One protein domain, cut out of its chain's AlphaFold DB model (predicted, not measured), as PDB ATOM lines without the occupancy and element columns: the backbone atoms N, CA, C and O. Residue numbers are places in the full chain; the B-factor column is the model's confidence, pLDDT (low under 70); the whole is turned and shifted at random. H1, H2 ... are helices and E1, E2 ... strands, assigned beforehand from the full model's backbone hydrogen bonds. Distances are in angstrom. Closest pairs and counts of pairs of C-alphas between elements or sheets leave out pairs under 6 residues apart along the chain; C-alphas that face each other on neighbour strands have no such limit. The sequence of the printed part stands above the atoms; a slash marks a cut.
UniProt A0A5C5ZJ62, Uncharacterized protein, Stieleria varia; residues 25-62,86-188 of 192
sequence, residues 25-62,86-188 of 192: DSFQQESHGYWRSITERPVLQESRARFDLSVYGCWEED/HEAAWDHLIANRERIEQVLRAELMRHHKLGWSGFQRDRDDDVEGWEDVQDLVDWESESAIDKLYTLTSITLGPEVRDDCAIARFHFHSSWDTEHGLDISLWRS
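Overview. This is residues 25 to 62 and 86 to 188 of the 192 residues of an uncharacterized protein of Stieleria varia (UniProt A0A5C5ZJ62). A strongly twisted sheet of three strands, E2, E3 and E4, is covered by one long helix, H2, which runs slantwise over it, while the short helix H1 packs near the end where E2 turns into E3. H2 runs on past the sheet, and residues 120 to 126 stick out there; H3 lies beyond the sheet too. The printed part has 141 residues, in the order E1, H1, H2, H3, H4, E2, E3, E4, of mixed class. The sheet's order is E2, E3, E4, antiparallel, and this is a meander, each strand the antiparallel neighbour of the one before; H1 and H2 on one face make two layers. It is only just compact, close to loose, with a radius of gyration of the C-alphas of 17.1 A, and elongated, spanning 54 by 33 by 22 A.

Along the chain. Find C-alpha 35 at (25.339, 1.680, 158.690), where E1 begins; it runs to residue 39. After the cut, H1 holds residues 86 to 95, 14.2 A long. H2, residues 97 to 122, starts at C-alpha 97 (9.658, 17.619, 159.542) and is 36.6 A long. H3 is residues 130 to 133 and H4 residues 142 to 148. E2, residues 149 to 161, is 27.5 A long and bends by 85 degrees at residue 158. E3, residues 164 to 173, is 27.3 A long. E4, residues 176 to 185, is 21.0 A long, bends by 80 degrees at residue 179 and ends at C-alpha 185 (19.759, 19.223, 166.249).

Arrangement. Look first at the hairpin E2 and E3, where N 155 and O 168 are 2.8 A apart, within hydrogen-bond range. In the hairpin E3 and E4, N 169 and O 183 are 2.8 A apart. H2 is on the sheet at a height of 9.6 A; its closest C-alphas to E4 are Leu 104 and Ile 183, 7.5 A. H1 is on it at 8.7 A, with Ala 89 and Cys 164 closest to E3 at 4.7 A. H2 touches H4 with residues 105 to 112 alone, about perpendicular at 77 degrees, Leu 108 and Ile 145 being the closest C-alphas at 6.8 A. H3 and E3 are apart; E1 pairs with no named strand. In H1 and H2 every O i to N i+4 pair is within hydrogen-bond range; H4 has 1 of 3, but 4 of 4 O i to N i+3 pairs, and H3 is too short for an i+4 pair.

Size, cuts and confidence. The C-alphas of Asp 25 and Asp 125, 55.7 A, are the two farthest apart. Residues 63 to 85 are not printed, and C-alphas 62 and 86 are 33.9 A apart across the cut. Of the links printed whole, none is long. Confidence is under 70 at residues 31 to 32, 54 to 62 and 125 to 127.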
ATOM      1  N   ASP A  25      16.233  -2.944 159.995       81.56
ATOM      2  CA  ASP A  25      16.244  -3.811 158.813       81.56
ATOM      3  C   ASP A  25      16.509  -3.044 157.499       81.56
ATOM      4  O   ASP A  25      16.880  -3.662 156.500       81.56
ATOM      5  N   SER A  26      16.346  -1.712 157.473       82.31
ATOM      6  CA  SER A  26      16.593  -0.890 156.278       82.31
ATOM      7  C   SER A  26      18.063  -0.502 156.089       82.31
ATOM      8  O   SER A  26      18.400   0.122 155.077       82.31
ATOM      9  N   PHE A  27      18.943  -0.846 157.036       84.75
ATOM     10  CA  PHE A  27      20.355  -0.482 156.987       84.75
ATOM     11  C   PHE A  27      21.245  -1.612 156.474       84.75
ATOM     12  O   PHE A  27      21.123  -2.775 156.852       84.75
ATOM     13  N   GLN A  28      22.227  -1.228 155.669       84.69
ATOM     14  CA  GLN A  28      23.326  -2.072 155.229       84.69
ATOM     15  C   GLN A  28      24.614  -1.616 155.915       84.69
ATOM     16  O   GLN A  28      24.885  -0.420 156.028       84.69
ATOM     17  N   GLN A  29      25.400  -2.571 156.404       81.88
ATOM     18  CA  GLN A  29      26.675  -2.272 157.045       81.88
ATOM     19  C   GLN A  29      27.735  -1.939 155.990       81.88
ATOM     20  O   GLN A  29      27.997  -2.736 155.092       81.88
ATOM     21  N   GLU A  30      28.388  -0.792 156.150       81.06
ATOM     22  CA  GLU A  30      29.509  -0.359 155.322       81.06
ATOM     23  C   GLU A  30      30.855  -0.775 155.941       81.06
ATOM     24  O   GLU A  30      30.982  -1.043 157.141       81.06
ATOM     25  N   SER A  31      31.898  -0.792 155.109       62.38
ATOM     26  CA  SER A  31      33.250  -1.300 155.424       62.38
ATOM     27  C   SER A  31      33.957  -0.649 156.631       62.38
ATOM     28  O   SER A  31      34.958  -1.183 157.108       62.38
ATOM     29  N   HIS A  32      33.425   0.453 157.168       67.25
ATOM     30  CA  HIS A  32      34.022   1.241 158.255       67.25
ATOM     31  C   HIS A  32      33.170   1.290 159.538       67.25
ATOM     32  O   HIS A  32      33.383   2.151 160.386       67.25
ATOM     33  N   GLY A  33      32.203   0.378 159.700       71.50
ATOM     34  CA  GLY A  33      31.379   0.280 160.918       71.50
ATOM     35  C   GLY A  33      30.170   1.220 160.956       71.50
ATOM     36  O   GLY A  33      29.365   1.130 161.882       71.50
ATOM     37  N   TYR A  34      30.015   2.052 159.929       78.25
ATOM     38  CA  TYR A  34      28.803   2.815 159.672       78.25
ATOM     39  C   TYR A  34      27.741   1.919 159.055       78.25
ATOM     40  O   TYR A  34      28.033   0.937 158.370       78.25
ATOM     41  N   TRP A  35      26.500   2.299 159.283       87.56
ATOM     42  CA  TRP A  35      25.339   1.680 158.690       87.56
ATOM     43  C   TRP A  35      24.653   2.713 157.819       87.56
ATOM     44  O   TRP A  35      24.421   3.835 158.266       87.56
ATOM     45  N   ARG A  36      24.342   2.337 156.584       90.00
ATOM     46  CA  ARG A  36      23.719   3.214 155.597       90.00
ATOM     47  C   ARG A  36      22.342   2.690 155.225       90.00
ATOM     48  O   ARG A  36      22.180   1.498 154.977       90.00
ATOM     49  N   SER A  37      21.369   3.585 155.149       89.75
ATOM     50  CA  SER A  37      20.063   3.328 154.556       89.75
ATOM     51  C   SER A  37      19.785   4.366 153.478       89.75
ATOM     52  O   SER A  37      20.186   5.523 153.604       89.75
ATOM     53  N   ILE A  38      19.109   3.937 152.419       88.94
ATOM     54  CA  ILE A  38      18.637   4.813 151.356       88.94
ATOM     55  C   ILE A  38      17.163   5.110 151.612       88.94
ATOM     56  O   ILE A  38      16.359   4.192 151.764       88.94
ATOM     57  N   THR A  39      16.819   6.389 151.670       88.25
ATOM     58  CA  THR A  39      15.465   6.875 151.952       88.25
ATOM     59  C   THR A  39      15.152   8.099 151.088       88.25
ATOM     60  O   THR A  39      16.001   8.599 150.355       88.25
ATOM     61  N   GLU A  40      13.922   8.595 151.165       86.88
ATOM     62  CA  GLU A  40      13.582   9.932 150.683       86.88
ATOM     63  C   GLU A  40      14.115  11.002 151.642       86.88
ATOM     64  O   GLU A  40      14.188  10.796 152.860       86.88
ATOM     65  N   ARG A  41      14.454  12.173 151.094       88.94
ATOM     66  CA  ARG A  41      14.887  13.321 151.892       88.94
ATOM     67  C   ARG A  41      13.708  13.838 152.736       88.94
ATOM     68  O   ARG A  41      12.681  14.212 152.167       88.94
ATOM     69  N   PRO A  42      13.831  13.920 154.070       89.94
ATOM     70  CA  PRO A  42      12.684  14.236 154.922       89.94
ATOM     71  C   PRO A  42      12.368  15.737 155.041       89.94
ATOM     72  O   PRO A  42      11.255  16.090 155.425       89.94
ATOM     73  N   VAL A  43      13.331  16.611 154.735       92.12
ATOM     74  CA  VAL A  43      13.240  18.082 154.819       92.12
ATOM     75  C   VAL A  43      14.047  18.711 153.685       92.12
ATOM     76  O   VAL A  43      14.977  18.076 153.195       92.12
ATOM     77  N   LEU A  44      13.744  19.946 153.278       90.88
ATOM     78  CA  LEU A  44      14.497  20.660 152.231       90.88
ATOM     79  C   LEU A  44      14.577  19.865 150.909       90.88
ATOM     80  O   LEU A  44      15.628  19.774 150.268       90.88
ATOM     81  N   GLN A  45      13.462  19.246 150.505       86.56
ATOM     82  CA  GLN A  45      13.368  18.400 149.303       86.56
ATOM     83  C   GLN A  45      13.747  19.153 148.021       86.56
ATOM     84  O   GLN A  45      14.527  18.648 147.212       86.56
ATOM     85  N   GLU A  46      13.291  20.398 147.916       82.50
ATOM     86  CA  GLU A  46      13.500  21.265 146.751       82.50
ATOM     87  C   GLU A  46      14.836  22.030 146.786       82.50
ATOM     88  O   GLU A  46      15.250  22.601 145.781       82.50
ATOM     89  N   SER A  47      15.531  22.039 147.930       82.81
ATOM     90  CA  SER A  47      16.764  22.813 148.117       82.81
ATOM     91  C   SER A  47      17.931  22.172 147.370       82.81
ATOM     92  O   SER A  47      18.264  20.999 147.611       82.81
ATOM     93  N   ARG A  48      18.549  22.945 146.470       81.62
ATOM     94  CA  ARG A  48      19.689  22.551 145.637       81.62
ATOM     95  C   ARG A  48      20.654  23.729 145.449       81.62
ATOM     96  O   ARG A  48      20.302  24.712 144.807       81.62
ATOM     97  N   ALA A  49      21.879  23.597 145.949       80.00
ATOM     98  CA  ALA A  49      23.019  24.435 145.591       80.00
ATOM     99  C   ALA A  49      23.305  24.316 144.084       80.00
ATOM    100  O   ALA A  49      23.428  23.199 143.582       80.00
ATOM    101  N   ARG A  50      23.379  25.446 143.369       74.38
ATOM    102  CA  ARG A  50      23.539  25.474 141.894       74.38
ATOM    103  C   ARG A  50      24.825  26.141 141.392       74.38
ATOM    104  O   ARG A  50      25.064  26.197 140.190       74.38
ATOM    105  N   PHE A  51      25.640  26.688 142.285       76.62
ATOM    106  CA  PHE A  51      26.851  27.436 141.930       76.62
ATOM    107  C   PHE A  51      27.885  27.359 143.065       76.62
ATOM    108  O   PHE A  51      27.526  27.148 144.226       76.62
ATOM    109  N   ASP A  52      29.164  27.489 142.720       75.12
ATOM    110  CA  ASP A  52      30.310  27.546 143.630       75.12
ATOM    111  C   ASP A  52      30.789  28.999 143.728       75.12
ATOM    112  O   ASP A  52      31.327  29.545 142.764       75.12
ATOM    113  N   LEU A  53      30.601  29.640 144.884       73.81
ATOM    114  CA  LEU A  53      31.072  31.010 145.115       73.81
ATOM    115  C   LEU A  53      32.539  31.073 145.544       73.81
ATOM    116  O   LEU A  53      33.097  32.165 145.584       73.81
ATOM    117  N   SER A  54      33.178  29.940 145.841       66.81
ATOM    118  CA  SER A  54      34.624  29.885 146.082       66.81
ATOM    119  C   SER A  54      35.433  29.962 144.781       66.81
ATOM    120  O   SER A  54      36.575  30.419 144.796       66.81
ATOM    121  N   VAL A  55      34.821  29.582 143.651       65.31
ATOM    122  CA  VAL A  55      35.435  29.605 142.308       65.31
ATOM    123  C   VAL A  55      34.637  30.467 141.308       65.31
ATOM    124  O   VAL A  55      34.986  30.533 140.137       65.31
ATOM    125  N   TYR A  56      33.581  31.155 141.762       67.25
ATOM    126  CA  TYR A  56      32.686  32.001 140.949       67.25
ATOM    127  C   TYR A  56      32.163  31.319 139.673       67.25
ATOM    128  O   TYR A  56      32.130  31.912 138.597       67.25
ATOM    129  N   GLY A  57      31.748  30.056 139.798       61.25
ATOM    130  CA  GLY A  57      31.286  29.231 138.681       61.25
ATOM    131  C   GLY A  57      29.914  28.611 138.928       61.25
ATOM    132  O   GLY A  57      29.570  28.245 140.053       61.25
ATOM    133  N   CYS A  58      29.118  28.457 137.870       58.38
ATOM    134  CA  CYS A  58      27.941  27.588 137.917       58.38
ATOM    135  C   CYS A  58      28.393  26.127 137.868       58.38
ATOM    136  O   CYS A  58      29.340  25.797 137.155       58.38
ATOM    137  N   TRP A  59      27.719  25.254 138.617       64.19
ATOM    138  CA  TRP A  59      27.948  23.820 138.460       64.19
ATOM    139  C   TRP A  59      27.265  23.436 137.152       64.19
ATOM    140  O   TRP A  59      26.093  23.770 136.959       64.19
ATOM    141  N   GLU A  60      27.993  22.801 136.232       53.97
ATOM    142  CA  GLU A  60      27.347  22.180 135.080       53.97
ATOM    143  C   GLU A  60      26.352  21.155 135.640       53.97
ATOM    144  O   GLU A  60      26.702  20.349 136.506       53.97
ATOM    145  N   GLU A  61      25.082  21.269 135.240       50.00
ATOM    146  CA  GLU A  61      24.035  20.309 135.579       50.00
ATOM    147  C   GLU A  61      24.399  18.979 134.907       50.00
ATOM    148  O   GLU A  61      23.901  18.655 133.830       50.00
ATOM    149  N   ASP A  62      25.295  18.207 135.520       45.84
ATOM    150  CA  ASP A  62      25.417  16.786 135.234       45.84
ATOM    151  C   ASP A  62      24.134  16.132 135.762       45.84
ATOM    152  O   ASP A  62      24.038  15.662 136.899       45.84
ATOM    153  N   HIS A  86      18.208   5.588 168.010       90.81
ATOM    154  CA  HIS A  86      18.290   5.983 166.603       90.81
ATOM    155  C   HIS A  86      16.904   5.952 165.947       90.81
ATOM    156  O   HIS A  86      16.522   6.917 165.292       90.81
ATOM    157  N   GLU A  87      16.125   4.894 166.191       90.62
ATOM    158  CA  GLU A  87      14.743   4.789 165.707       90.62
ATOM    159  C   GLU A  87      13.880   5.932 166.263       90.62
ATOM    160  O   GLU A  87      13.216   6.625 165.501       90.62
ATOM    161  N   ALA A  88      13.981   6.232 167.563       91.75
ATOM    162  CA  ALA A  88      13.263   7.349 168.174       91.75
ATOM    163  C   ALA A  88      13.659   8.715 167.586       91.75
ATOM    164  O   ALA A  88      12.804   9.587 167.431       91.75
ATOM    165  N   ALA A  89      14.942   8.926 167.272       92.62
ATOM    166  CA  ALA A  89      15.403  10.152 166.621       92.62
ATOM    167  C   ALA A  89      14.837  10.285 165.203       92.62
ATOM    168  O   ALA A  89      14.372  11.361 164.825       92.62
ATOM    169  N   TRP A  90      14.833   9.189 164.441       92.81
ATOM    170  CA  TRP A  90      14.253   9.156 163.103       92.81
ATOM    171  C   TRP A  90      12.741   9.398 163.125       92.81
ATOM    172  O   TRP A  90      12.250  10.268 162.409       92.81
ATOM    173  N   ASP A  91      12.010   8.717 164.007       92.69
ATOM    174  CA  ASP A  91      10.569   8.911 164.186       92.69
ATOM    175  C   ASP A  91      10.243  10.356 164.578       92.69
ATOM    176  O   ASP A  91       9.313  10.962 164.039       92.69
ATOM    177  N   HIS A  92      11.027  10.937 165.493       93.25
ATOM    178  CA  HIS A  92      10.878  12.335 165.877       93.25
ATOM    179  C   HIS A  92      11.102  13.272 164.687       93.25
ATOM    180  O   HIS A  92      10.327  14.215 164.507       93.25
ATOM    181  N   LEU A  93      12.112  12.992 163.862       93.69
ATOM    182  CA  LEU A  93      12.411  13.770 162.669       93.69
ATOM    183  C   LEU A  93      11.239  13.752 161.687       93.69
ATOM    184  O   LEU A  93      10.758  14.810 161.281       93.69
ATOM    185  N   ILE A  94      10.738  12.564 161.348       93.12
ATOM    186  CA  ILE A  94       9.621  12.408 160.408       93.12
ATOM    187  C   ILE A  94       8.348  13.072 160.944       93.12
ATOM    188  O   ILE A  94       7.654  13.766 160.197       93.12
ATOM    189  N   ALA A  95       8.060  12.917 162.238       94.06
ATOM    190  CA  ALA A  95       6.884  13.510 162.867       94.06
ATOM    191  C   ALA A  95       6.925  15.049 162.922       94.06
ATOM    192  O   ALA A  95       5.869  15.675 162.943       94.06
ATOM    193  N   ASN A  96       8.115  15.661 162.937       95.06
ATOM    194  CA  ASN A  96       8.300  17.107 163.125       95.06
ATOM    195  C   ASN A  96       8.987  17.789 161.933       95.06
ATOM    196  O   ASN A  96       9.557  18.871 162.084       95.06
ATOM    197  N   ARG A  97       8.923  17.180 160.742       94.25
ATOM    198  CA  ARG A  97       9.658  17.619 159.542       94.25
ATOM    199  C   ARG A  97       9.523  19.113 159.235       94.25
ATOM    200  O   ARG A  97      10.518  19.771 158.974       94.25
ATOM    201  N   GLU A  98       8.315  19.670 159.336       94.19
ATOM    202  CA  GLU A  98       8.055  21.080 159.015       94.19
ATOM    203  C   GLU A  98       8.754  22.014 160.005       94.19
ATOM    204  O   GLU A  98       9.343  23.023 159.621       94.19
ATOM    205  N   ARG A  99       8.734  21.656 161.293       94.81
ATOM    206  CA  ARG A  99       9.382  22.440 162.343       94.81
ATOM    207  C   ARG A  99      10.900  22.342 162.253       94.81
ATOM    208  O   ARG A  99      11.583  23.353 162.377       94.81
ATOM    209  N   ILE A 100      11.414  21.143 162.001       95.75
ATOM    210  CA  ILE A 100      12.840  20.909 161.771       95.75
ATOM    211  C   ILE A 100      13.312  21.709 160.563       95.75
ATOM    212  O   ILE A 100      14.326  22.391 160.653       95.75
ATOM    213  N   GLU A 101      12.555  21.702 159.466       95.38
ATOM    214  CA  GLU A 101      12.887  22.498 158.289       95.38
ATOM    215  C   GLU A 101      12.940  23.996 158.609       95.38
ATOM    216  O   GLU A 101      13.885  24.663 158.200       95.38
ATOM    217  N   GLN A 102      11.999  24.530 159.394       94.62
ATOM    218  CA  GLN A 102      12.053  25.931 159.835       94.62
ATOM    219  C   GLN A 102      13.321  26.245 160.641       94.62
ATOM    220  O   GLN A 102      13.960  27.270 160.402       94.62
ATOM    221  N   VAL A 103      13.696  25.374 161.584       95.44
ATOM    222  CA  VAL A 103      14.909  25.549 162.402       95.44
ATOM    223  C   VAL A 103      16.160  25.491 161.526       95.44
ATOM    224  O   VAL A 103      17.016  26.368 161.619       95.44
ATOM    225  N   LEU A 104      16.239  24.516 160.617       96.12
ATOM    226  CA  LEU A 104      17.341  24.400 159.664       96.12
ATOM    227  C   LEU A 104      17.433  25.636 158.770       96.12
ATOM    228  O   LEU A 104      18.508  26.210 158.650       96.12
ATOM    229  N   ARG A 105      16.319  26.102 158.194       95.44
ATOM    230  CA  ARG A 105      16.289  27.317 157.362       95.44
ATOM    231  C   ARG A 105      16.783  28.542 158.128       95.44
ATOM    232  O   ARG A 105      17.539  29.332 157.567       95.44
ATOM    233  N   ALA A 106      16.422  28.687 159.403       94.62
ATOM    234  CA  ALA A 106      16.910  29.783 160.237       94.62
ATOM    235  C   ALA A 106      18.435  29.718 160.458       94.62
ATOM    236  O   ALA A 106      19.120  30.739 160.341       94.62
ATOM    237  N   GLU A 107      18.984  28.530 160.719       95.62
ATOM    238  CA  GLU A 107      20.432  28.330 160.863       95.62
ATOM    239  C   GLU A 107      21.186  28.544 159.541       95.62
ATOM    240  O   GLU A 107      22.194  29.254 159.508       95.62
ATOM    241  N   LEU A 108      20.660  28.022 158.429       95.44
ATOM    242  CA  LEU A 108      21.205  28.237 157.086       95.44
ATOM    243  C   LEU A 108      21.173  29.720 156.700       95.44
ATOM    244  O   LEU A 108      22.125  30.230 156.113       95.44
ATOM    245  N   MET A 109      20.123  30.448 157.088       94.75
ATOM    246  CA  MET A 109      20.028  31.895 156.894       94.75
ATOM    247  C   MET A 109      21.062  32.660 157.720       94.75
ATOM    248  O   MET A 109      21.660  33.622 157.236       94.75
ATOM    249  N   ARG A 110      21.323  32.235 158.959       94.00
ATOM    250  CA  ARG A 110      22.391  32.817 159.781       94.00
ATOM    251  C   ARG A 110      23.762  32.615 159.131       94.00
ATOM    252  O   ARG A 110      24.543  33.565 159.078       94.00
ATOM    253  N   HIS A 111      24.028  31.419 158.608       93.50
ATOM    254  CA  HIS A 111      25.251  31.119 157.863       93.50
ATOM    255  C   HIS A 111      25.351  31.947 156.572       93.50
ATOM    256  O   HIS A 111      26.364  32.598 156.322       93.50
ATOM    257  N   HIS A 112      24.265  32.015 155.799       93.12
ATOM    258  CA  HIS A 112      24.192  32.790 154.565       93.12
ATOM    259  C   HIS A 112      24.472  34.277 154.791       93.12
ATOM    260  O   HIS A 112      25.293  34.843 154.079       93.12
ATOM    261  N   LYS A 113      23.854  34.904 155.798       92.94
ATOM    262  CA  LYS A 113      24.095  36.321 156.118       92.94
ATOM    263  C   LYS A 113      25.560  36.598 156.440       92.94
ATOM    264  O   LYS A 113      26.080  37.641 156.048       92.94
ATOM    265  N   LEU A 114      26.228  35.672 157.134       91.12
ATOM    266  CA  LEU A 114      27.654  35.788 157.419       91.12
ATOM    267  C   LEU A 114      28.473  35.734 156.122       91.12
ATOM    268  O   LEU A 114      29.238  36.665 155.870       91.12
ATOM    269  N   GLY A 115      28.258  34.711 155.290       88.12
ATOM    270  CA  GLY A 115      28.936  34.557 153.998       88.12
ATOM    271  C   GLY A 115      28.702  35.745 153.066       88.12
ATOM    272  O   GLY A 115      29.656  36.335 152.569       88.12
ATOM    273  N   TRP A 116      27.448  36.180 152.931       89.75
ATOM    274  CA  TRP A 116      27.061  37.314 152.094       89.75
ATOM    275  C   TRP A 116      27.709  38.620 152.547       89.75
ATOM    276  O   TRP A 116      28.284  39.332 151.731       89.75
ATOM    277  N   SER A 117      27.691  38.911 153.850       89.19
ATOM    278  CA  SER A 117      28.343  40.115 154.377       89.19
ATOM    279  C   SER A 117      29.862  40.106 154.172       89.19
ATOM    280  O   SER A 117      30.449  41.153 153.904       89.19
ATOM    281  N   GLY A 118      30.498  38.933 154.281       86.88
ATOM    282  CA  GLY A 118      31.919  38.756 153.993       86.88
ATOM    283  C   GLY A 118      32.214  38.997 152.517       86.88
ATOM    284  O   GLY A 118      33.047  39.836 152.194       86.88
ATOM    285  N   PHE A 119      31.452  38.352 151.636       85.88
ATOM    286  CA  PHE A 119      31.565  38.535 150.195       85.88
ATOM    287  C   PHE A 119      31.368  39.994 149.781       85.88
ATOM    288  O   PHE A 119      32.223  40.541 149.105       85.88
ATOM    289  N   GLN A 120      30.317  40.677 150.240       86.19
ATOM    290  CA  GLN A 120      30.092  42.091 149.911       86.19
ATOM    291  C   GLN A 120      31.234  43.012 150.357       86.19
ATOM    292  O   GLN A 120      31.486  44.026 149.712       86.19
ATOM    293  N   ARG A 121      31.890  42.694 151.477       85.56
ATOM    294  CA  ARG A 121      33.028  43.469 151.982       85.56
ATOM    295  C   ARG A 121      34.293  43.224 151.161       85.56
ATOM    296  O   ARG A 121      35.076  44.153 150.993       85.56
ATOM    297  N   ASP A 122      34.491  41.986 150.719       81.12
ATOM    298  CA  ASP A 122      35.732  41.526 150.097       81.12
ATOM    299  C   ASP A 122      35.654  41.545 148.548       81.12
ATOM    300  O   ASP A 122      36.674  41.391 147.879       81.12
ATOM    301  N   ARG A 123      34.461  41.757 147.970       75.50
ATOM    302  CA  ARG A 123      34.214  41.890 146.527       75.50
ATOM    303  C   ARG A 123      34.716  43.245 146.015       75.50
ATOM    304  O   ARG A 123      34.086  44.269 146.271       75.50
ATOM    305  N   ASP A 124      35.800  43.231 145.244       70.38
ATOM    306  CA  ASP A 124      36.199  44.361 144.394       70.38
ATOM    307  C   ASP A 124      35.247  44.498 143.184       70.38
ATOM    308  O   ASP A 124      34.538  43.556 142.828       70.38
ATOM    309  N   ASP A 125      35.216  45.663 142.527       63.84
ATOM    310  CA  ASP A 125      34.287  45.950 141.412       63.84
ATOM    311  C   ASP A 125      34.438  45.001 140.193       63.84
ATOM    312  O   ASP A 125      33.533  44.938 139.366       63.84
ATOM    313  N   ASP A 126      35.532  44.230 140.110       61.78
ATOM    314  CA  ASP A 126      35.896  43.322 139.005       61.78
ATOM    315  C   ASP A 126      35.899  41.828 139.421       61.78
ATOM    316  O   ASP A 126      36.749  41.050 138.980       61.78
ATOM    317  N   VAL A 127      34.985  41.378 140.294       69.06
ATOM    318  CA  VAL A 127      34.866  39.930 140.566       69.06
ATOM    319  C   VAL A 127      34.336  39.200 139.329       69.06
ATOM    320  O   VAL A 127      33.143  39.223 139.021       69.06
ATOM    321  N   GLU A 128      35.262  38.550 138.624       70.31
ATOM    322  CA  GLU A 128      35.008  37.713 137.454       70.31
ATOM    323  C   GLU A 128      33.923  36.666 137.766       70.31
ATOM    324  O   GLU A 128      33.974  35.991 138.793       70.31
ATOM    325  N   GLY A 129      32.904  36.578 136.905       73.69
ATOM    326  CA  GLY A 129      31.770  35.658 137.058       73.69
ATOM    327  C   GLY A 129      30.615  36.160 137.935       73.69
ATOM    328  O   GLY A 129      29.531  35.583 137.875       73.69
ATOM    329  N   TRP A 130      30.763  37.252 138.706       80.62
ATOM    330  CA  TRP A 130      29.661  37.773 139.537       80.62
ATOM    331  C   TRP A 130      28.441  38.198 138.707       80.62
ATOM    332  O   TRP A 130      27.303  37.947 139.107       80.62
ATOM    333  N   GLU A 131      28.666  38.815 137.545       79.88
ATOM    334  CA  GLU A 131      27.585  39.275 136.665       79.88
ATOM    335  C   GLU A 131      26.669  38.131 136.207       79.88
ATOM    336  O   GLU A 131      25.472  38.354 136.026       79.88
ATOM    337  N   ASP A 132      27.205  36.910 136.108       79.81
ATOM    338  CA  ASP A 132      26.468  35.721 135.675       79.81
ATOM    339  C   ASP A 132      25.593  35.129 136.790       79.81
ATOM    340  O   ASP A 132      24.571  34.497 136.515       79.81
ATOM    341  N   VAL A 133      25.965  35.337 138.059       80.06
ATOM    342  CA  VAL A 133      25.277  34.748 139.222       80.06
ATOM    343  C   VAL A 133      24.415  35.735 140.007       80.06
ATOM    344  O   VAL A 133      23.524  35.303 140.743       80.06
ATOM    345  N   GLN A 134      24.624  37.047 139.858       84.81
ATOM    346  CA  GLN A 134      23.966  38.060 140.695       84.81
ATOM    347  C   GLN A 134      22.435  38.007 140.641       84.81
ATOM    348  O   GLN A 134      21.791  38.153 141.675       84.81
ATOM    349  N   ASP A 135      21.865  37.720 139.468       86.81
ATOM    350  CA  ASP A 135      20.414  37.670 139.250       86.81
ATOM    351  C   ASP A 135      19.827  36.262 139.442       86.81
ATOM    352  O   ASP A 135      18.607  36.068 139.402       86.81
ATOM    353  N   LEU A 136      20.674  35.249 139.666       85.31
ATOM    354  CA  LEU A 136      20.216  33.872 139.854       85.31
ATOM    355  C   LEU A 136      19.600  33.656 141.231       85.31
ATOM    356  O   LEU A 136      18.789  32.739 141.386       85.31
ATOM    357  N   VAL A 137      19.951  34.469 142.228       87.69
ATOM    358  CA  VAL A 137      19.520  34.312 143.621       87.69
ATOM    359  C   VAL A 137      19.012  35.627 144.182       87.69
ATOM    360  O   VAL A 137      19.587  36.684 143.966       87.69
ATOM    361  N   ASP A 138      17.931  35.550 144.951       90.44
ATOM    362  CA  ASP A 138      17.456  36.679 145.744       90.44
ATOM    363  C   ASP A 138      18.242  36.737 147.064       90.44
ATOM    364  O   ASP A 138      17.799  36.207 148.081       90.44
ATOM    365  N   TRP A 139      19.453  37.302 147.012       89.06
ATOM    366  CA  TRP A 139      20.490  37.247 148.059       89.06
ATOM    367  C   TRP A 139      20.101  37.826 149.423       89.06
ATOM    368  O   TRP A 139      20.805  37.607 150.403       89.06
ATOM    369  N   GLU A 140      19.018  38.591 149.514       89.12
ATOM    370  CA  GLU A 140      18.553  39.163 150.785       89.12
ATOM    371  C   GLU A 140      17.331  38.425 151.355       89.12
ATOM    372  O   GLU A 140      16.883  38.720 152.468       89.12
ATOM    373  N   SER A 141      16.810  37.445 150.616       90.06
ATOM    374  CA  SER A 141      15.572  36.732 150.916       90.06
ATOM    375  C   SER A 141      15.810  35.316 151.434       90.06
ATOM    376  O   SER A 141      16.806  34.655 151.139       90.06
ATOM    377  N   GLU A 142      14.831  34.790 152.173       88.19
ATOM    378  CA  GLU A 142      14.820  33.398 152.639       88.19
ATOM    379  C   GLU A 142      14.831  32.375 151.506       88.19
ATOM    380  O   GLU A 142      15.370  31.280 151.676       88.19
ATOM    381  N   SER A 143      14.344  32.749 150.322       89.56
ATOM    382  CA  SER A 143      14.410  31.900 149.132       89.56
ATOM    383  C   SER A 143      15.832  31.664 148.619       89.56
ATOM    384  O   SER A 143      16.035  30.772 147.798       89.56
ATOM    385  N   ALA A 144      16.831  32.429 149.079       90.62
ATOM    386  CA  ALA A 144      18.225  32.182 148.720       90.62
ATOM    387  C   ALA A 144      18.702  30.799 149.174       90.62
ATOM    388  O   ALA A 144      19.503  30.162 148.493       90.62
ATOM    389  N   ILE A 145      18.176  30.311 150.302       92.81
ATOM    390  CA  ILE A 145      18.582  29.034 150.893       92.81
ATOM    391  C   ILE A 145      18.371  27.879 149.919       92.81
ATOM    392  O   ILE A 145      19.268  27.054 149.755       92.81
ATOM    393  N   ASP A 146      17.245  27.890 149.206       90.81
ATOM    394  CA  ASP A 146      16.873  26.822 148.278       90.81
ATOM    395  C   ASP A 146      17.817  26.716 147.069       90.81
ATOM    396  O   ASP A 146      17.829  25.689 146.397       90.81
ATOM    397  N   LYS A 147      18.616  27.757 146.798       88.88
ATOM    398  CA  LYS A 147      19.585  27.814 145.690       88.88
ATOM    399  C   LYS A 147      21.043  27.708 146.132       88.88
ATOM    400  O   LYS A 147      21.915  27.524 145.287       88.88
ATOM    401  N   LEU A 148      21.305  27.866 147.429       90.31
ATOM    402  CA  LEU A 148      22.649  27.951 148.009       90.31
ATOM    403  C   LEU A 148      23.047  26.705 148.794       90.31
ATOM    404  O   LEU A 148      24.235  26.500 149.044       90.31
ATOM    405  N   TYR A 149      22.076  25.895 149.214       91.88
ATOM    406  CA  TYR A 149      22.329  24.738 150.061       91.88
ATOM    407  C   TYR A 149      21.644  23.490 149.523       91.88
ATOM    408  O   TYR A 149      20.511  23.526 149.043       91.88
ATOM    409  N   THR A 150      22.316  22.353 149.667       91.38
ATOM    410  CA  THR A 150      21.740  21.030 149.405       91.38
ATOM    411  C   THR A 150      21.936  20.168 150.633       91.38
ATOM    412  O   THR A 150      23.074  19.938 151.026       91.38
ATOM    413  N   LEU A 151      20.859  19.630 151.207       93.19
ATOM    414  CA  LEU A 151      20.968  18.578 152.221       93.19
ATOM    415  C   LEU A 151      21.432  17.277 151.543       93.19
ATOM    416  O   LEU A 151      20.706  16.710 150.721       93.19
ATOM    417  N   THR A 152      22.639  16.816 151.861       91.00
ATOM    418  CA  THR A 152      23.275  15.656 151.211       91.00
ATOM    419  C   THR A 152      23.017  14.362 151.966       91.00
ATOM    420  O   THR A 152      22.725  13.345 151.347       91.00
ATOM    421  N   SER A 153      23.074  14.403 153.297       92.88
ATOM    422  CA  SER A 153      22.822  13.244 154.152       92.88
ATOM    423  C   SER A 153      22.414  13.660 155.565       92.88
ATOM    424  O   SER A 153      22.582  14.814 155.977       92.88
ATOM    425  N   ILE A 154      21.859  12.709 156.316       95.00
ATOM    426  CA  ILE A 154      21.663  12.830 157.764       95.00
ATOM    427  C   ILE A 154      22.456  11.722 158.444       95.00
ATOM    428  O   ILE A 154      22.373  10.564 158.046       95.00
ATOM    429  N   THR A 155      23.171  12.065 159.510       94.31
ATOM    430  CA  THR A 155      23.802  11.093 160.402       94.31
ATOM    431  C   THR A 155      23.099  11.103 161.750       94.31
ATOM    432  O   THR A 155      22.996  12.144 162.396       94.31
ATOM    433  N   LEU A 156      22.670   9.933 162.217       93.25
ATOM    434  CA  LEU A 156      22.260   9.733 163.600       93.25
ATOM    435  C   LEU A 156      23.482   9.272 164.402       93.25
ATOM    436  O   LEU A 156      24.041   8.191 164.175       93.25
ATOM    437  N   GLY A 157      23.946  10.159 165.278       89.31
ATOM    438  CA  GLY A 157      25.170   9.977 166.048       89.31
ATOM    439  C   GLY A 157      24.999   9.035 167.248       89.31
ATOM    440  O   GLY A 157      23.883   8.761 167.677       89.31
ATOM    441  N   PRO A 158      26.111   8.576 167.848       85.31
ATOM    442  CA  PRO A 158      26.098   7.682 169.008       85.31
ATOM    443  C   PRO A 158      25.719   8.402 170.312       85.31
ATOM    444  O   PRO A 158      25.460   7.760 171.330       85.31
ATOM    445  N   GLU A 159      25.738   9.733 170.302       87.50
ATOM    446  CA  GLU A 159      25.349  10.569 171.428       87.50
ATOM    447  C   GLU A 159      23.826  10.549 171.596       87.50
ATOM    448  O   GLU A 159      23.085  10.784 170.642       87.50
ATOM    449  N   VAL A 160      23.365  10.285 172.823       87.31
ATOM    450  CA  VAL A 160      21.942  10.195 173.169       87.31
ATOM    451  C   VAL A 160      21.576  11.292 174.159       87.31
ATOM    452  O   VAL A 160      22.242  11.467 175.183       87.31
ATOM    453  N   ARG A 161      20.479  11.997 173.882       87.06
ATOM    454  CA  ARG A 161      19.864  12.982 174.775       87.06
ATOM    455  C   ARG A 161      18.351  12.976 174.581       87.06
ATOM    456  O   ARG A 161      17.868  12.813 173.468       87.06
ATOM    457  N   ASP A 162      17.608  13.148 175.671       86.62
ATOM    458  CA  ASP A 162      16.135  13.146 175.666       86.62
ATOM    459  C   ASP A 162      15.538  11.884 175.006       86.62
ATOM    460  O   ASP A 162      14.552  11.939 174.264       86.62
ATOM    461  N   ASP A 163      16.193  10.748 175.283       86.56
ATOM    462  CA  ASP A 163      15.920   9.408 174.753       86.56
ATOM    463  C   ASP A 163      16.054   9.260 173.223       86.56
ATOM    464  O   ASP A 163      15.668   8.227 172.670       86.56
ATOM    465  N   CYS A 164      16.670  10.232 172.544       90.06
ATOM    466  CA  CYS A 164      16.937  10.219 171.106       90.06
ATOM    467  C   CYS A 164      18.437  10.339 170.808       90.06
ATOM    468  O   CYS A 164      19.176  11.025 171.515       90.06
ATOM    469  N   ALA A 165      18.884   9.702 169.726       90.38
ATOM    470  CA  ALA A 165      20.171  10.017 169.115       90.38
ATOM    471  C   ALA A 165      20.182  11.458 168.564       90.38
ATOM    472  O   ALA A 165      19.146  11.968 168.129       90.38
ATOM    473  N   ILE A 166      21.346  12.112 168.551       91.88
ATOM    474  CA  ILE A 166      21.504  13.418 167.890       91.88
ATOM    475  C   ILE A 166      21.406  13.238 166.375       91.88
ATOM    476  O   ILE A 166      22.127  12.416 165.802       91.88
ATOM    477  N   ALA A 167      20.575  14.055 165.726       94.12
ATOM    478  CA  ALA A 167      20.527  14.148 164.273       94.12
ATOM    479  C   ALA A 167      21.487  15.238 163.786       94.12
ATOM    480  O   ALA A 167      21.370  16.404 164.168       94.12
ATOM    481  N   ARG A 168      22.436  14.860 162.930       95.62
ATOM    482  CA  ARG A 168      23.338  15.776 162.235       95.62
ATOM    483  C   ARG A 168      22.964  15.835 160.761       95.62
ATOM    484  O   ARG A 168      22.856  14.804 160.110       95.62
ATOM    485  N   PHE A 169      22.765  17.043 160.261       95.94
ATOM    486  CA  PHE A 169      22.383  17.351 158.893       95.94
ATOM    487  C   PHE A 169      23.608  17.879 158.161       95.94
ATOM    488  O   PHE A 169      24.210  18.852 158.617       95.94
ATOM    489  N   HIS A 170      23.955  17.231 157.055       94.62
ATOM    490  CA  HIS A 170      25.125  17.559 156.252       94.62
ATOM    491  C   HIS A 170      24.693  18.309 154.999       94.62
ATOM    492  O   HIS A 170      23.858  17.824 154.233       94.62
ATOM    493  N   PHE A 171      25.257  19.490 154.782       93.12
ATOM    494  CA  PHE A 171      24.912  20.351 153.663       93.12
ATOM    495  C   PHE A 171      26.106  20.575 152.752       93.12
ATOM    496  O   PHE A 171      27.185  20.948 153.207       93.12
ATOM    497  N   HIS A 172      25.875  20.454 151.448       90.44
ATOM    498  CA  HIS A 172      26.668  21.211 150.487       90.44
ATOM    499  C   HIS A 172      26.253  22.679 150.562       90.44
ATOM    500  O   HIS A 172      25.065  22.985 150.706       90.44
ATOM    501  N   SER A 173      27.232  23.570 150.455       89.25
ATOM    502  CA  SER A 173      27.054  25.016 150.539       89.25
ATOM    503  C   SER A 173      27.786  25.679 149.383       89.25
ATOM    504  O   SER A 173      28.959  25.401 149.158       89.25
ATOM    505  N   SER A 174      27.128  26.614 148.703       87.25
ATOM    506  CA  SER A 174      27.772  27.453 147.688       87.25
ATOM    507  C   SER A 174      28.870  28.357 148.258       87.25
ATOM    508  O   SER A 174      29.696  28.843 147.498       87.25
ATOM    509  N   TRP A 175      28.886  28.596 149.576       84.75
ATOM    510  CA  TRP A 175      29.898  29.425 150.248       84.75
ATOM    511  C   TRP A 175      31.210  28.686 150.547       84.75
ATOM    512  O   TRP A 175      32.237  29.340 150.698       84.75
ATOM    513  N   ASP A 176      31.163  27.358 150.691       80.94
ATOM    514  CA  ASP A 176      32.302  26.505 151.061       80.94
ATOM    515  C   ASP A 176      32.046  25.094 150.519       80.94
ATOM    516  O   ASP A 176      31.333  24.289 151.130       80.94
ATOM    517  N   THR A 177      32.567  24.828 149.324       71.50
ATOM    518  CA  THR A 177      32.354  23.568 148.601       71.50
ATOM    519  C   THR A 177      33.327  22.473 149.032       71.50
ATOM    520  O   THR A 177      33.033  21.295 148.848       71.50
ATOM    521  N   GLU A 178      34.441  22.833 149.674       75.44
ATOM    522  CA  GLU A 178      35.413  21.872 150.197       75.44
ATOM    523  C   GLU A 178      34.933  21.224 151.502       75.44
ATOM    524  O   GLU A 178      35.143  20.026 151.708       75.44
ATOM    525  N   HIS A 179      34.288  21.997 152.384       79.62
ATOM    526  CA  HIS A 179      33.935  21.537 153.731       79.62
ATOM    527  C   HIS A 179      32.427  21.418 153.976       79.62
ATOM    528  O   HIS A 179      32.019  20.658 154.856       79.62
ATOM    529  N   GLY A 180      31.593  22.132 153.214       86.00
ATOM    530  CA  GLY A 180      30.147  22.153 153.420       86.00
ATOM    531  C   GLY A 180      29.737  22.776 154.761       86.00
ATOM    532  O   GLY A 180      30.427  23.623 155.325       86.00
ATOM    533  N   LEU A 181      28.569  22.381 155.273       91.81
ATOM    534  CA  LEU A 181      28.041  22.846 156.556       91.81
ATOM    535  C   LEU A 181      27.319  21.717 157.292       91.81
ATOM    536  O   LEU A 181      26.426  21.081 156.742       91.81
ATOM    537  N   ASP A 182      27.631  21.554 158.575       94.38
ATOM    538  CA  ASP A 182      26.963  20.598 159.453       94.38
ATOM    539  C   ASP A 182      26.106  21.316 160.497       94.38
ATOM    540  O   ASP A 182      26.586  22.179 161.235       94.38
ATOM    541  N   ILE A 183      24.843  20.904 160.626       95.44
ATOM    542  CA  ILE A 183      23.939  21.377 161.680       95.44
ATOM    543  C   ILE A 183      23.523  20.178 162.524       95.44
ATOM    544  O   ILE A 183      23.013  19.193 162.003       95.44
ATOM    545  N   SER A 184      23.745  20.235 163.837       95.19
ATOM    546  CA  SER A 184      23.283  19.196 164.767       95.19
ATOM    547  C   SER A 184      22.065  19.697 165.527       95.19
ATOM    548  O   SER A 184      22.123  20.781 166.104       95.19
ATOM    549  N   LEU A 185      20.991  18.909 165.535       92.88
ATOM    550  CA  LEU A 185      19.759  19.223 166.249       92.88
ATOM    551  C   LEU A 185      19.484  18.186 167.331       92.88
ATOM    552  O   LEU A 185      19.558  16.971 167.115       92.88
ATOM    553  N   TRP A 186      19.137  18.696 168.501       90.00
ATOM    554  CA  TRP A 186      18.631  17.937 169.628       90.00
ATOM    555  C   TRP A 186      17.106  17.923 169.572       90.00
ATOM    556  O   TRP A 186      16.478  18.882 169.125       90.00
ATOM    557  N   ARG A 187      16.482  16.874 170.114       88.81
ATOM    558  CA  ARG A 187      15.017  16.810 170.244       88.81
ATOM    559  C   ARG A 187      14.441  18.052 170.938       88.81
ATOM    560  O   ARG A 187      13.389  18.549 170.549       88.81
ATOM    561  N   SER A 188      15.133  18.560 171.958       88.38
ATOM    562  CA  SER A 188      14.731  19.757 172.702       88.38
ATOM    563  C   SER A 188      14.698  21.038 171.867       88.38
ATOM    564  O   SER A 188      13.990  21.969 172.237       88.38
TER     565      SER A 188